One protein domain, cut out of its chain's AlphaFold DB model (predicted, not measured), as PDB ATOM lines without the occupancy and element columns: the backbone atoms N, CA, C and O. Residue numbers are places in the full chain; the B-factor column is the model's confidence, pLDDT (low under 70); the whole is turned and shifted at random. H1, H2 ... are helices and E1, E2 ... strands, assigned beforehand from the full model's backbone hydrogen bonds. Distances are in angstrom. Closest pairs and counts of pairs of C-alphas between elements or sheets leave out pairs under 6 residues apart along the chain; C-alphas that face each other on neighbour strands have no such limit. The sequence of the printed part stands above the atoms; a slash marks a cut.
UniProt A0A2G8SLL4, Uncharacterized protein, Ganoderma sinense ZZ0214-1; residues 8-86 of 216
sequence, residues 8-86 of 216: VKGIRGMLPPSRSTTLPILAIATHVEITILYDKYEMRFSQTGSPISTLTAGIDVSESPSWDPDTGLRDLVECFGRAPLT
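What this domain is: This is residues 8 to 86 of the 216 residues of an uncharacterized protein of Ganoderma sinense ZZ0214-1 (UniProt A0A2G8SLL4). What shape do these atoms make? A slab of three antiparallel strands, E1, E2 and E3, has one helix, H3, packed lengthwise over E1 and E2 on one face, while its other face is bare. The stretch before the strands, with the short helices H1 and H2, lies on the same side of the slab as H3. What is it built of? The printed part has 79 residues with three named helices and three named strands, in the order H1 H2 E1 E2 E3 H3; the sheet's order is E1 E2 E3, the class is mixed, and under half of the residues are in named elements. How is it proportioned? It is compact, with a radius of gyration of the C-alphas of 12.6 A, and elongated, with spans of 39 by 24 by 18 A.

How they stand to each other: How do the first two helices meet? H1, residues 19 to 22, and H2, residues 25 to 28, only just touch, with 3 pairs of C-alphas within 8 A, and only at the corner by their link; the closest C-alphas are those of Ser 20 and Ala 27, 6.3 A apart. H1 is not on the sheet, and H2 only grazes it. How is the sheet joined? E1, residues 31 to 36, E2, residues 40 to 46, and E3, residues 55 to 60, form a meander, each strand the antiparallel neighbour of the one before. In the hairpin of E1 and E2, N 33 and O 44 are within hydrogen-bond range at 2.8 A; in the hairpin of E2 and E3, N 43 and O 57 are, at 2.8 A. Where is the last helix? H3, residues 70 to 80, is on one face of the sheet, which gives two layers, a helix layer and a strand layer; its height over the sheet is 10.1 A, and it runs along the strands, at 21 degrees to E1 on the local plane. H3 and H2 only just touch, with 3 pairs of C-alphas within 8 A, the closest being those of Leu 26 and Phe 80, 5.6 A apart. Are the helices' backbones in order? In H3 every O i to N i+4 pair is within hydrogen-bond range; H1 and H2 are too short for such a pair.

Where its parts are: Where do the elements begin and end? H1 begins at C-alpha 19, (38.938, 57.745, -12.097), and H3 ends at C-alpha 80, (30.031, 60.559, -8.206). How long are they? From first to last C-alpha, H1 measures 5.3 A, H2 5.1 A, E1 16.7 A, E2 19.9 A, E3 16.5 A and H3 15.4 A.

The domain as a whole: How far does it reach? The two C-alphas farthest apart, those of Gly 49 and Pro 65, are 39.5 A apart. Is it unbroken? The printed part has no cut, and no link is long. Where is confidence low? The pLDDT is under 70 at residues 8 to 9, 49 to 53 and 61 to 67.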
ATOM      1  N   VAL A   8      36.696  42.089  -5.655       60.03
ATOM      2  CA  VAL A   8      36.020  43.323  -6.040       60.03
ATOM      3  C   VAL A   8      34.875  43.551  -5.054       60.03
ATOM      4  O   VAL A   8      33.766  43.054  -5.220       60.03
ATOM      5  N   LYS A   9      35.151  44.316  -3.996       69.50
ATOM      6  CA  LYS A   9      34.144  44.778  -3.030       69.50
ATOM      7  C   LYS A   9      33.397  46.008  -3.568       69.50
ATOM      8  O   LYS A   9      33.563  47.102  -3.021       69.50
ATOM      9  N   GLY A  10      32.647  45.827  -4.656       79.12
ATOM     10  CA  GLY A  10      31.834  46.868  -5.305       79.12
ATOM     11  C   GLY A  10      32.424  47.437  -6.602       79.12
ATOM     12  O   GLY A  10      33.602  47.241  -6.917       79.12
ATOM     13  N   ILE A  11      31.602  48.179  -7.351       82.88
ATOM     14  CA  ILE A  11      31.932  48.811  -8.641       82.88
ATOM     15  C   ILE A  11      33.157  49.709  -8.494       82.88
ATOM     16  O   ILE A  11      34.014  49.739  -9.379       82.88
ATOM     17  N   ARG A  12      33.327  50.368  -7.343       81.88
ATOM     18  CA  ARG A  12      34.511  51.197  -7.072       81.88
ATOM     19  C   ARG A  12      35.835  50.446  -7.249       81.88
ATOM     20  O   ARG A  12      36.836  51.067  -7.614       81.88
ATOM     21  N   GLY A  13      35.854  49.142  -6.962       81.81
ATOM     22  CA  GLY A  13      37.037  48.288  -7.066       81.81
ATOM     23  C   GLY A  13      37.392  47.947  -8.512       81.81
ATOM     24  O   GLY A  13      38.534  47.600  -8.788       81.81
ATOM     25  N   MET A  14      36.434  48.093  -9.430       82.62
ATOM     26  CA  MET A  14      36.629  47.904 -10.871       82.62
ATOM     27  C   MET A  14      37.127  49.171 -11.565       82.62
ATOM     28  O   MET A  14      37.649  49.107 -12.677       82.62
ATOM     29  N   LEU A  15      36.943  50.337 -10.940       82.88
ATOM     30  CA  LEU A  15      37.321  51.606 -11.542       82.88
ATOM     31  C   LEU A  15      38.834  51.853 -11.409       82.88
ATOM     32  O   LEU A  15      39.411  51.612 -10.346       82.88
ATOM     33  N   PRO A  16      39.485  52.404 -12.449       81.69
ATOM     34  CA  PRO A  16      40.916  52.694 -12.421       81.69
ATOM     35  C   PRO A  16      41.256  53.705 -11.309       81.69
ATOM     36  O   PRO A  16      40.455  54.600 -11.046       81.69
ATOM     37  N   PRO A  17      42.454  53.661 -10.691       78.88
ATOM     38  CA  PRO A  17      42.815  54.559  -9.586       78.88
ATOM     39  C   PRO A  17      42.694  56.057  -9.925       78.88
ATOM     40  O   PRO A  17      42.375  56.870  -9.065       78.88
ATOM     41  N   SER A  18      42.909  56.429 -11.194       80.81
ATOM     42  CA  SER A  18      42.785  57.805 -11.708       80.81
ATOM     43  C   SER A  18      41.415  58.069 -12.348       80.81
ATOM     44  O   SER A  18      41.327  58.539 -13.483       80.81
ATOM     45  N   ARG A  19      40.337  57.755 -11.616       78.75
ATOM     46  CA  ARG A  19      38.938  57.745 -12.097       78.75
ATOM     47  C   ARG A  19      38.546  58.991 -12.887       78.75
ATOM     48  O   ARG A  19      38.048  58.868 -13.996       78.75
ATOM     49  N   SER A  20      38.829  60.179 -12.357       71.38
ATOM     50  CA  SER A  20      38.465  61.453 -12.996       71.38
ATOM     51  C   SER A  20      39.195  61.713 -14.316       71.38
ATOM     52  O   SER A  20      38.702  62.467 -15.147       71.38
ATOM     53  N   THR A  21      40.368  61.108 -14.509       79.12
ATOM     54  CA  THR A  21      41.174  61.260 -15.726       79.12
ATOM     55  C   THR A  21      40.798  60.209 -16.763       79.12
ATOM     56  O   THR A  21      40.716  60.513 -17.948       79.12
ATOM     57  N   THR A  22      40.567  58.968 -16.330       83.56
ATOM     58  CA  THR A  22      40.249  57.851 -17.231       83.56
ATOM     59  C   THR A  22      38.774  57.823 -17.624       83.56
ATOM     60  O   THR A  22      38.442  57.423 -18.734       83.56
ATOM     61  N   LEU A  23      37.890  58.267 -16.729       86.19
ATOM     62  CA  LEU A  23      36.442  58.300 -16.916       86.19
ATOM     63  C   LEU A  23      35.900  59.684 -16.517       86.19
ATOM     64  O   LEU A  23      35.243  59.812 -15.482       86.19
ATOM     65  N   PRO A  24      36.141  60.735 -17.330       87.31
ATOM     66  CA  PRO A  24      35.672  62.095 -17.039       87.31
ATOM     67  C   PRO A  24      34.162  62.179 -16.813       87.31
ATOM     68  O   PRO A  24      33.693  63.022 -16.053       87.31
ATOM     69  N   ILE A  25      33.413  61.259 -17.428       87.06
ATOM     70  CA  ILE A  25      31.969  61.117 -17.269       87.06
ATOM     71  C   ILE A  25      31.534  60.999 -15.794       87.06
ATOM     72  O   ILE A  25      30.512  61.567 -15.430       87.06
ATOM     73  N   LEU A  26      32.336  60.380 -14.916       88.81
ATOM     74  CA  LEU A  26      32.032  60.271 -13.480       88.81
ATOM     75  C   LEU A  26      31.982  61.632 -12.770       88.81
ATOM     76  O   LEU A  26      31.338  61.762 -11.737       88.81
ATOM     77  N   ALA A  27      32.667  62.645 -13.307       90.50
ATOM     78  CA  ALA A  27      32.709  63.991 -12.740       90.50
ATOM     79  C   ALA A  27      31.664  64.942 -13.347       90.50
ATOM     80  O   ALA A  27      31.458  66.028 -12.812       90.50
ATOM     81  N   ILE A  28      31.034  64.566 -14.463       91.75
ATOM     82  CA  ILE A  28      30.075  65.414 -15.193       91.75
ATOM     83  C   ILE A  28      28.686  64.782 -15.319       91.75
ATOM     84  O   ILE A  28      27.806  65.386 -15.929       91.75
ATOM     85  N   ALA A  29      28.494  63.575 -14.778       92.88
ATOM     86  CA  ALA A  29      27.205  62.901 -14.768       92.88
ATOM     87  C   ALA A  29      26.160  63.756 -14.039       92.88
ATOM     88  O   ALA A  29      26.408  64.285 -12.956       92.88
ATOM     89  N   THR A  30      24.989  63.876 -14.650       95.31
ATOM     90  CA  THR A  30      23.831  64.584 -14.087       95.31
ATOM     91  C   THR A  30      22.705  63.619 -13.742       95.31
ATOM     92  O   THR A  30      21.846  63.957 -12.931       95.31
ATOM     93  N   HIS A  31      22.730  62.412 -14.309       95.25
ATOM     94  CA  HIS A  31      21.795  61.339 -14.012       95.25
ATOM     95  C   HIS A  31      22.551  60.050 -13.680       95.25
ATOM     96  O   HIS A  31      23.489  59.673 -14.391       95.25
ATOM     97  N   VAL A  32      22.135  59.385 -12.605       94.88
ATOM     98  CA  VAL A  32      22.644  58.076 -12.190       94.88
ATOM     99  C   VAL A  32      21.458  57.176 -11.857       94.88
ATOM    100  O   VAL A  32      20.578  57.559 -11.094       94.88
ATOM    101  N   GLU A  33      21.469  55.968 -12.401       94.69
ATOM    102  CA  GLU A  33      20.568  54.873 -12.062       94.69
ATOM    103  C   GLU A  33      21.394  53.788 -11.368       94.69
ATOM    104  O   GLU A  33      22.442  53.374 -11.870       94.69
ATOM    105  N   ILE A  34      20.935  53.327 -10.212       92.81
ATOM    106  CA  ILE A  34      21.528  52.208  -9.487       92.81
ATOM    107  C   ILE A  34      20.487  51.115  -9.384       92.81
ATOM    108  O   ILE A  34      19.385  51.363  -8.910       92.81
ATOM    109  N   THR A  35      20.853  49.897  -9.756       91.06
ATOM    110  CA  THR A  35      20.024  48.713  -9.547       91.06
ATOM    111  C   THR A  35      20.767  47.747  -8.632       91.06
ATOM    112  O   THR A  35      21.862  47.292  -8.964       91.06
ATOM    113  N   ILE A  36      20.180  47.442  -7.478       86.31
ATOM    114  CA  ILE A  36      20.686  46.493  -6.485       86.31
ATOM    115  C   ILE A  36      19.663  45.359  -6.359       86.31
ATOM    116  O   ILE A  36      18.648  45.482  -5.670       86.31
ATOM    117  N   LEU A  37      19.936  44.258  -7.053       84.31
ATOM    118  CA  LEU A  37      19.195  43.000  -6.985       84.31
ATOM    119  C   LEU A  37      20.001  41.971  -6.180       84.31
ATOM    120  O   LEU A  37      21.177  42.178  -5.883       84.31
ATOM    121  N   TYR A  38      19.378  40.839  -5.857       79.44
ATOM    122  CA  TYR A  38      20.005  39.753  -5.094       79.44
ATOM    123  C   TYR A  38      21.319  39.244  -5.698       79.44
ATOM    124  O   TYR A  38      22.266  38.957  -4.972       79.44
ATOM    125  N   ASP A  39      21.367  39.136  -7.020       80.62
ATOM    126  CA  ASP A  39      22.461  38.560  -7.799       80.62
ATOM    127  C   ASP A  39      23.134  39.584  -8.720       80.62
ATOM    128  O   ASP A  39      24.055  39.244  -9.461       80.62
ATOM    129  N   LYS A  40      22.694  40.844  -8.694       84.00
ATOM    130  CA  LYS A  40      23.137  41.850  -9.652       84.00
ATOM    131  C   LYS A  40      23.255  43.221  -9.017       84.00
ATOM    132  O   LYS A  40      22.315  43.729  -8.415       84.00
ATOM    133  N   TYR A  41      24.387  43.864  -9.262       86.69
ATOM    134  CA  TYR A  41      24.606  45.260  -8.930       86.69
ATOM    135  C   TYR A  41      25.032  46.031 -10.174       86.69
ATOM    136  O   TYR A  41      26.073  45.744 -10.761       86.69
ATOM    137  N   GLU A  42      24.236  47.010 -10.590       89.62
ATOM    138  CA  GLU A  42      24.490  47.812 -11.786       89.62
ATOM    139  C   GLU A  42      24.395  49.305 -11.473       89.62
ATOM    140  O   GLU A  42      23.534  49.744 -10.715       89.62
ATOM    141  N   MET A  43      25.286  50.088 -12.074       89.69
ATOM    142  CA  MET A  43      25.213  51.540 -12.139       89.69
ATOM    143  C   MET A  43      25.222  51.972 -13.595       89.69
ATOM    144  O   MET A  43      26.176  51.695 -14.329       89.69
ATOM    145  N   ARG A  44      24.190  52.706 -13.996       91.06
ATOM    146  CA  ARG A  44      24.164  53.443 -15.257       91.06
ATOM    147  C   ARG A  44      24.250  54.916 -14.961       91.06
ATOM    148  O   ARG A  44      23.712  55.396 -13.971       91.06
ATOM    149  N   PHE A  45      24.931  55.648 -15.819       89.88
ATOM    150  CA  PHE A  45      25.043  57.079 -15.631       89.88
ATOM    151  C   PHE A  45      25.240  57.791 -16.948       89.88
ATOM    152  O   PHE A  45      25.845  57.263 -17.889       89.88
ATOM    153  N   SER A  46      24.694  58.998 -17.001       89.62
ATOM    154  CA  SER A  46      24.647  59.796 -18.209       89.62
ATOM    155  C   SER A  46      24.711  61.291 -17.919       89.62
ATOM    156  O   SER A  46      24.605  61.758 -16.780       89.62
ATOM    157  N   GLN A  47      24.941  62.049 -18.989       88.31
ATOM    158  CA  GLN A  47      24.924  63.502 -18.976       88.31
ATOM    159  C   GLN A  47      23.731  64.005 -19.790       88.31
ATOM    160  O   GLN A  47      23.605  63.715 -20.984       88.31
ATOM    161  N   THR A  48      22.876  64.796 -19.152       72.94
ATOM    162  CA  THR A  48      21.708  65.415 -19.779       72.94
ATOM    163  C   THR A  48      22.161  66.308 -20.934       72.94
ATOM    164  O   THR A  48      23.080  67.114 -20.789       72.94
ATOM    165  N   GLY A  49      21.531  66.164 -22.102       69.94
ATOM    166  CA  GLY A  49      21.887  66.921 -23.307       69.94
ATOM    167  C   GLY A  49      23.008  66.307 -24.155       69.94
ATOM    168  O   GLY A  49      23.307  66.847 -25.219       69.94
ATOM    169  N   SER A  50      23.586  65.168 -23.747       66.88
ATOM    170  CA  SER A  50      24.479  64.372 -24.597       66.88
ATOM    171  C   SER A  50      23.757  63.121 -25.116       66.88
ATOM    172  O   SER A  50      23.413  62.246 -24.323       66.88
ATOM    173  N   PRO A  51      23.552  62.969 -26.436       56.62
ATOM    174  CA  PRO A  51      22.901  61.786 -27.000       56.62
ATOM    175  C   PRO A  51      23.759  60.503 -26.943       56.62
ATOM    176  O   PRO A  51      23.285  59.454 -27.369       56.62
ATOM    177  N   ILE A  52      25.022  60.566 -26.488       57.19
ATOM    178  CA  ILE A  52      26.035  59.507 -26.723       57.19
ATOM    179  C   ILE A  52      26.774  59.059 -25.443       57.19
ATOM    180  O   ILE A  52      27.719  58.279 -25.507       57.19
ATOM    181  N   SER A  53      26.380  59.488 -24.246       64.94
ATOM    182  CA  SER A  53      27.225  59.265 -23.059       64.94
ATOM    183  C   SER A  53      26.513  58.502 -21.953       64.94
ATOM    184  O   SER A  53      26.423  59.008 -20.845       64.94
ATOM    185  N   THR A  54      26.031  57.291 -22.240       76.19
ATOM    186  CA  THR A  54      25.652  56.336 -21.187       76.19
ATOM    187  C   THR A  54      26.818  55.388 -20.949       76.19
ATOM    188  O   THR A  54      27.243  54.688 -21.869       76.19
ATOM    189  N   LEU A  55      27.344  55.365 -19.726       80.62
ATOM    190  CA  LEU A  55      28.260  54.318 -19.286       80.62
ATOM    191  C   LEU A  55      27.526  53.423 -18.293       80.62
ATOM    192  O   LEU A  55      26.862  53.914 -17.381       80.62
ATOM    193  N   THR A  56      27.681  52.116 -18.471       84.00
ATOM    194  CA  THR A  56      27.166  51.106 -17.550       84.00
ATOM    195  C   THR A  56      28.344  50.379 -16.923       84.00
ATOM    196  O   THR A  56      29.216  49.876 -17.630       84.00
ATOM    197  N   ALA A  57      28.364  50.319 -15.597       81.50
ATOM    198  CA  ALA A  57      29.240  49.450 -14.826       81.50
ATOM    199  C   ALA A  57      28.364  48.456 -14.066       81.50
ATOM    200  O   ALA A  57      27.371  48.850 -13.463       81.50
ATOM    201  N   GLY A  58      28.708  47.172 -14.098       81.62
ATOM    202  CA  GLY A  58      27.909  46.143 -13.448       81.62
ATOM    203  C   GLY A  58      28.764  45.013 -12.907       81.62
ATOM    204  O   GLY A  58      29.807  44.684 -13.474       81.62
ATOM    205  N   ILE A  59      28.304  44.442 -11.801       77.31
ATOM    206  CA  ILE A  59      28.837  43.243 -11.174       77.31
ATOM    207  C   ILE A  59      27.703  42.225 -11.126       77.31
ATOM    208  O   ILE A  59      26.627  42.499 -10.591       77.31
ATOM    209  N   ASP A  60      27.966  41.056 -11.699       78.62
ATOM    210  CA  ASP A  60      27.157  39.859 -11.505       78.62
ATOM    211  C   ASP A  60      27.695  39.125 -10.273       78.62
ATOM    212  O   ASP A  60      28.901  38.887 -10.151       78.62
ATOM    213  N   VAL A  61      26.806  38.851  -9.327       69.50
ATOM    214  CA  VAL A  61      27.110  38.322  -7.997       69.50
ATOM    215  C   VAL A  61      26.518  36.924  -7.810       69.50
ATOM    216  O   VAL A  61      26.257  36.510  -6.681       69.50
ATOM    217  N   SER A  62      26.335  36.181  -8.904       66.75
ATOM    218  CA  SER A  62      25.744  34.832  -8.953       66.75
ATOM    219  C   SER A  62      26.264  33.817  -7.917       66.75
ATOM    220  O   SER A  62      25.593  32.814  -7.682       66.75
ATOM    221  N   GLU A  63      27.396  34.067  -7.245       60.56
ATOM    222  CA  GLU A  63      27.970  33.172  -6.230       60.56
ATOM    223  C   GLU A  63      28.276  33.798  -4.846       60.56
ATOM    224  O   GLU A  63      28.828  33.100  -3.994       60.56
ATOM    225  N   SER A  64      27.937  35.068  -4.555       56.06
ATOM    226  CA  SER A  64      28.304  35.685  -3.256       56.06
ATOM    227  C   SER A  64      27.110  35.867  -2.303       56.06
ATOM    228  O   SER A  64      26.270  36.736  -2.531       56.06
ATOM    229  N   PRO A  65      27.039  35.123  -1.182       53.22
ATOM    230  CA  PRO A  65      25.865  35.097  -0.306       53.22
ATOM    231  C   PRO A  65      25.754  36.269   0.691       53.22
ATOM    232  O   PRO A  65      24.911  36.221   1.584       53.22
ATOM    233  N   SER A  66      26.578  37.317   0.604       65.31
ATOM    234  CA  SER A  66      26.478  38.455   1.535       65.31
ATOM    235  C   SER A  66      26.969  39.764   0.920       65.31
ATOM    236  O   SER A  66      27.984  40.329   1.342       65.31
ATOM    237  N   TRP A  67      26.272  40.238  -0.109       69.75
ATOM    238  CA  TRP A  67      26.450  41.610  -0.573       69.75
ATOM    239  C   TRP A  67      25.932  42.584   0.494       69.75
ATOM    240  O   TRP A  67      24.771  42.524   0.882       69.75
ATOM    241  N   ASP A  68      26.797  43.479   0.974       79.75
ATOM    242  CA  ASP A  68      26.412  44.588   1.853       79.75
ATOM    243  C   ASP A  68      25.663  45.637   1.008       79.75
ATOM    244  O   ASP A  68      26.318  46.294   0.186       79.75
ATOM    245  N   PRO A  69      24.332  45.804   1.149       72.81
ATOM    246  CA  PRO A  69      23.551  46.724   0.319       72.81
ATOM    247  C   PRO A  69      24.036  48.175   0.460       72.81
ATOM    248  O   PRO A  69      23.988  48.934  -0.513       72.81
ATOM    249  N   ASP A  70      24.642  48.536   1.597       84.12
ATOM    250  CA  ASP A  70      25.240  49.858   1.799       84.12
ATOM    251  C   ASP A  70      26.424  50.112   0.856       84.12
ATOM    252  O   ASP A  70      26.786  51.265   0.603       84.12
ATOM    253  N   THR A  71      27.032  49.057   0.300       86.69
ATOM    254  CA  THR A  71      28.088  49.176  -0.715       86.69
ATOM    255  C   THR A  71      27.581  49.930  -1.939       86.69
ATOM    256  O   THR A  71      28.325  50.741  -2.478       86.69
ATOM    257  N   GLY A  72      26.317  49.746  -2.334       88.69
ATOM    258  CA  GLY A  72      25.759  50.418  -3.507       88.69
ATOM    259  C   GLY A  72      25.724  51.942  -3.359       88.69
ATOM    260  O   GLY A  72      26.232  52.667  -4.216       88.69
ATOM    261  N   LEU A  73      25.190  52.428  -2.234       91.50
ATOM    262  CA  LEU A  73      25.134  53.863  -1.922       91.50
ATOM    263  C   LEU A  73      26.517  54.444  -1.596       91.50
ATOM    264  O   LEU A  73      26.808  55.600  -1.908       91.50
ATOM    265  N   ARG A  74      27.405  53.646  -0.992       92.12
ATOM    266  CA  ARG A  74      28.796  54.041  -0.743       92.12
ATOM    267  C   ARG A  74      29.550  54.258  -2.051       92.12
ATOM    268  O   ARG A  74      30.205  55.286  -2.207       92.12
ATOM    269  N   ASP A  75      29.417  53.330  -2.988       91.75
ATOM    270  CA  ASP A  75      30.017  53.428  -4.314       91.75
ATOM    271  C   ASP A  75      29.445  54.619  -5.090       91.75
ATOM    272  O   ASP A  75      30.215  55.324  -5.737       91.75
ATOM    273  N   LEU A  76      28.145  54.919  -4.962       93.44
ATOM    274  CA  LEU A  76      27.539  56.123  -5.544       93.44
ATOM    275  C   LEU A  76      28.263  57.385  -5.065       93.44
ATOM    276  O   LEU A  76      28.740  58.181  -5.872       93.44
ATOM    277  N   VAL A  77      28.384  57.552  -3.746       94.69
ATOM    278  CA  VAL A  77      29.038  58.719  -3.137       94.69
ATOM    279  C   VAL A  77      30.515  58.798  -3.531       94.69
ATOM    280  O   VAL A  77      31.010  59.869  -3.879       94.69
ATOM    281  N   GLU A  78      31.235  57.677  -3.514       92.12
ATOM    282  CA  GLU A  78      32.665  57.648  -3.835       92.12
ATOM    283  C   GLU A  78      32.963  57.853  -5.327       92.12
ATOM    284  O   GLU A  78      34.007  58.413  -5.674       92.12
ATOM    285  N   CYS A  79      32.088  57.388  -6.219       91.44
ATOM    286  CA  CYS A  79      32.284  57.505  -7.662       91.44
ATOM    287  C   CYS A  79      31.819  58.861  -8.192       91.44
ATOM    288  O   CYS A  79      32.500  59.440  -9.039       91.44
ATOM    289  N   PHE A  80      30.707  59.380  -7.668       92.88
ATOM    290  CA  PHE A  80      30.031  60.559  -8.206       92.88
ATOM    291  C   PHE A  80      30.058  61.765  -7.277       92.88
ATOM    292  O   PHE A  80      29.504  62.789  -7.638       92.88
ATOM    293  N   GLY A  81      30.723  61.728  -6.119       94.12
ATOM    294  CA  GLY A  81      30.636  62.810  -5.123       94.12
ATOM    295  C   GLY A  81      31.144  64.197  -5.546       94.12
ATOM    296  O   GLY A  81      31.109  65.132  -4.753       94.12
ATOM    297  N   ARG A  82      31.640  64.348  -6.779       92.94
ATOM    298  CA  ARG A  82      31.976  65.639  -7.406       92.94
ATOM    299  C   ARG A  82      31.080  65.994  -8.593       92.94
ATOM    300  O   ARG A  82      31.239  67.070  -9.161       92.94
ATOM    301  N   ALA A  83      30.208  65.080  -8.998       93.31
ATOM    302  CA  ALA A  83      29.325  65.233 -10.133       93.31
ATOM    303  C   ALA A  83      28.160  66.170  -9.781       93.31
ATOM    304  O   ALA A  83      27.664  66.133  -8.650       93.31
ATOM    305  N   PRO A  84      27.690  66.990 -10.731       95.50
ATOM    306  CA  PRO A  84      26.515  67.833 -10.551       95.50
ATOM    307  C   PRO A  84      25.233  67.002 -10.709       95.50
ATOM    308  O   PRO A  84      24.442  67.231 -11.620       95.50
ATOM    309  N   LEU A  85      25.055  65.995  -9.852       96.50
ATOM    310  CA  LEU A  85      23.944  65.057  -9.945       96.50
ATOM    311  C   LEU A  85      22.612  65.776  -9.690       96.50
ATOM    312  O   LEU A  85      22.402  66.310  -8.602       96.50
ATOM    313  N   THR A  86      21.727  65.766 -10.687       97.56
ATOM    314  CA  THR A  86      20.380  66.351 -10.613       97.56
ATOM    315  C   THR A  86      19.288  65.289 -10.588       97.56
ATOM    316  O   THR A  86      18.191  65.573 -10.126       97.56
TER     317      THR A  86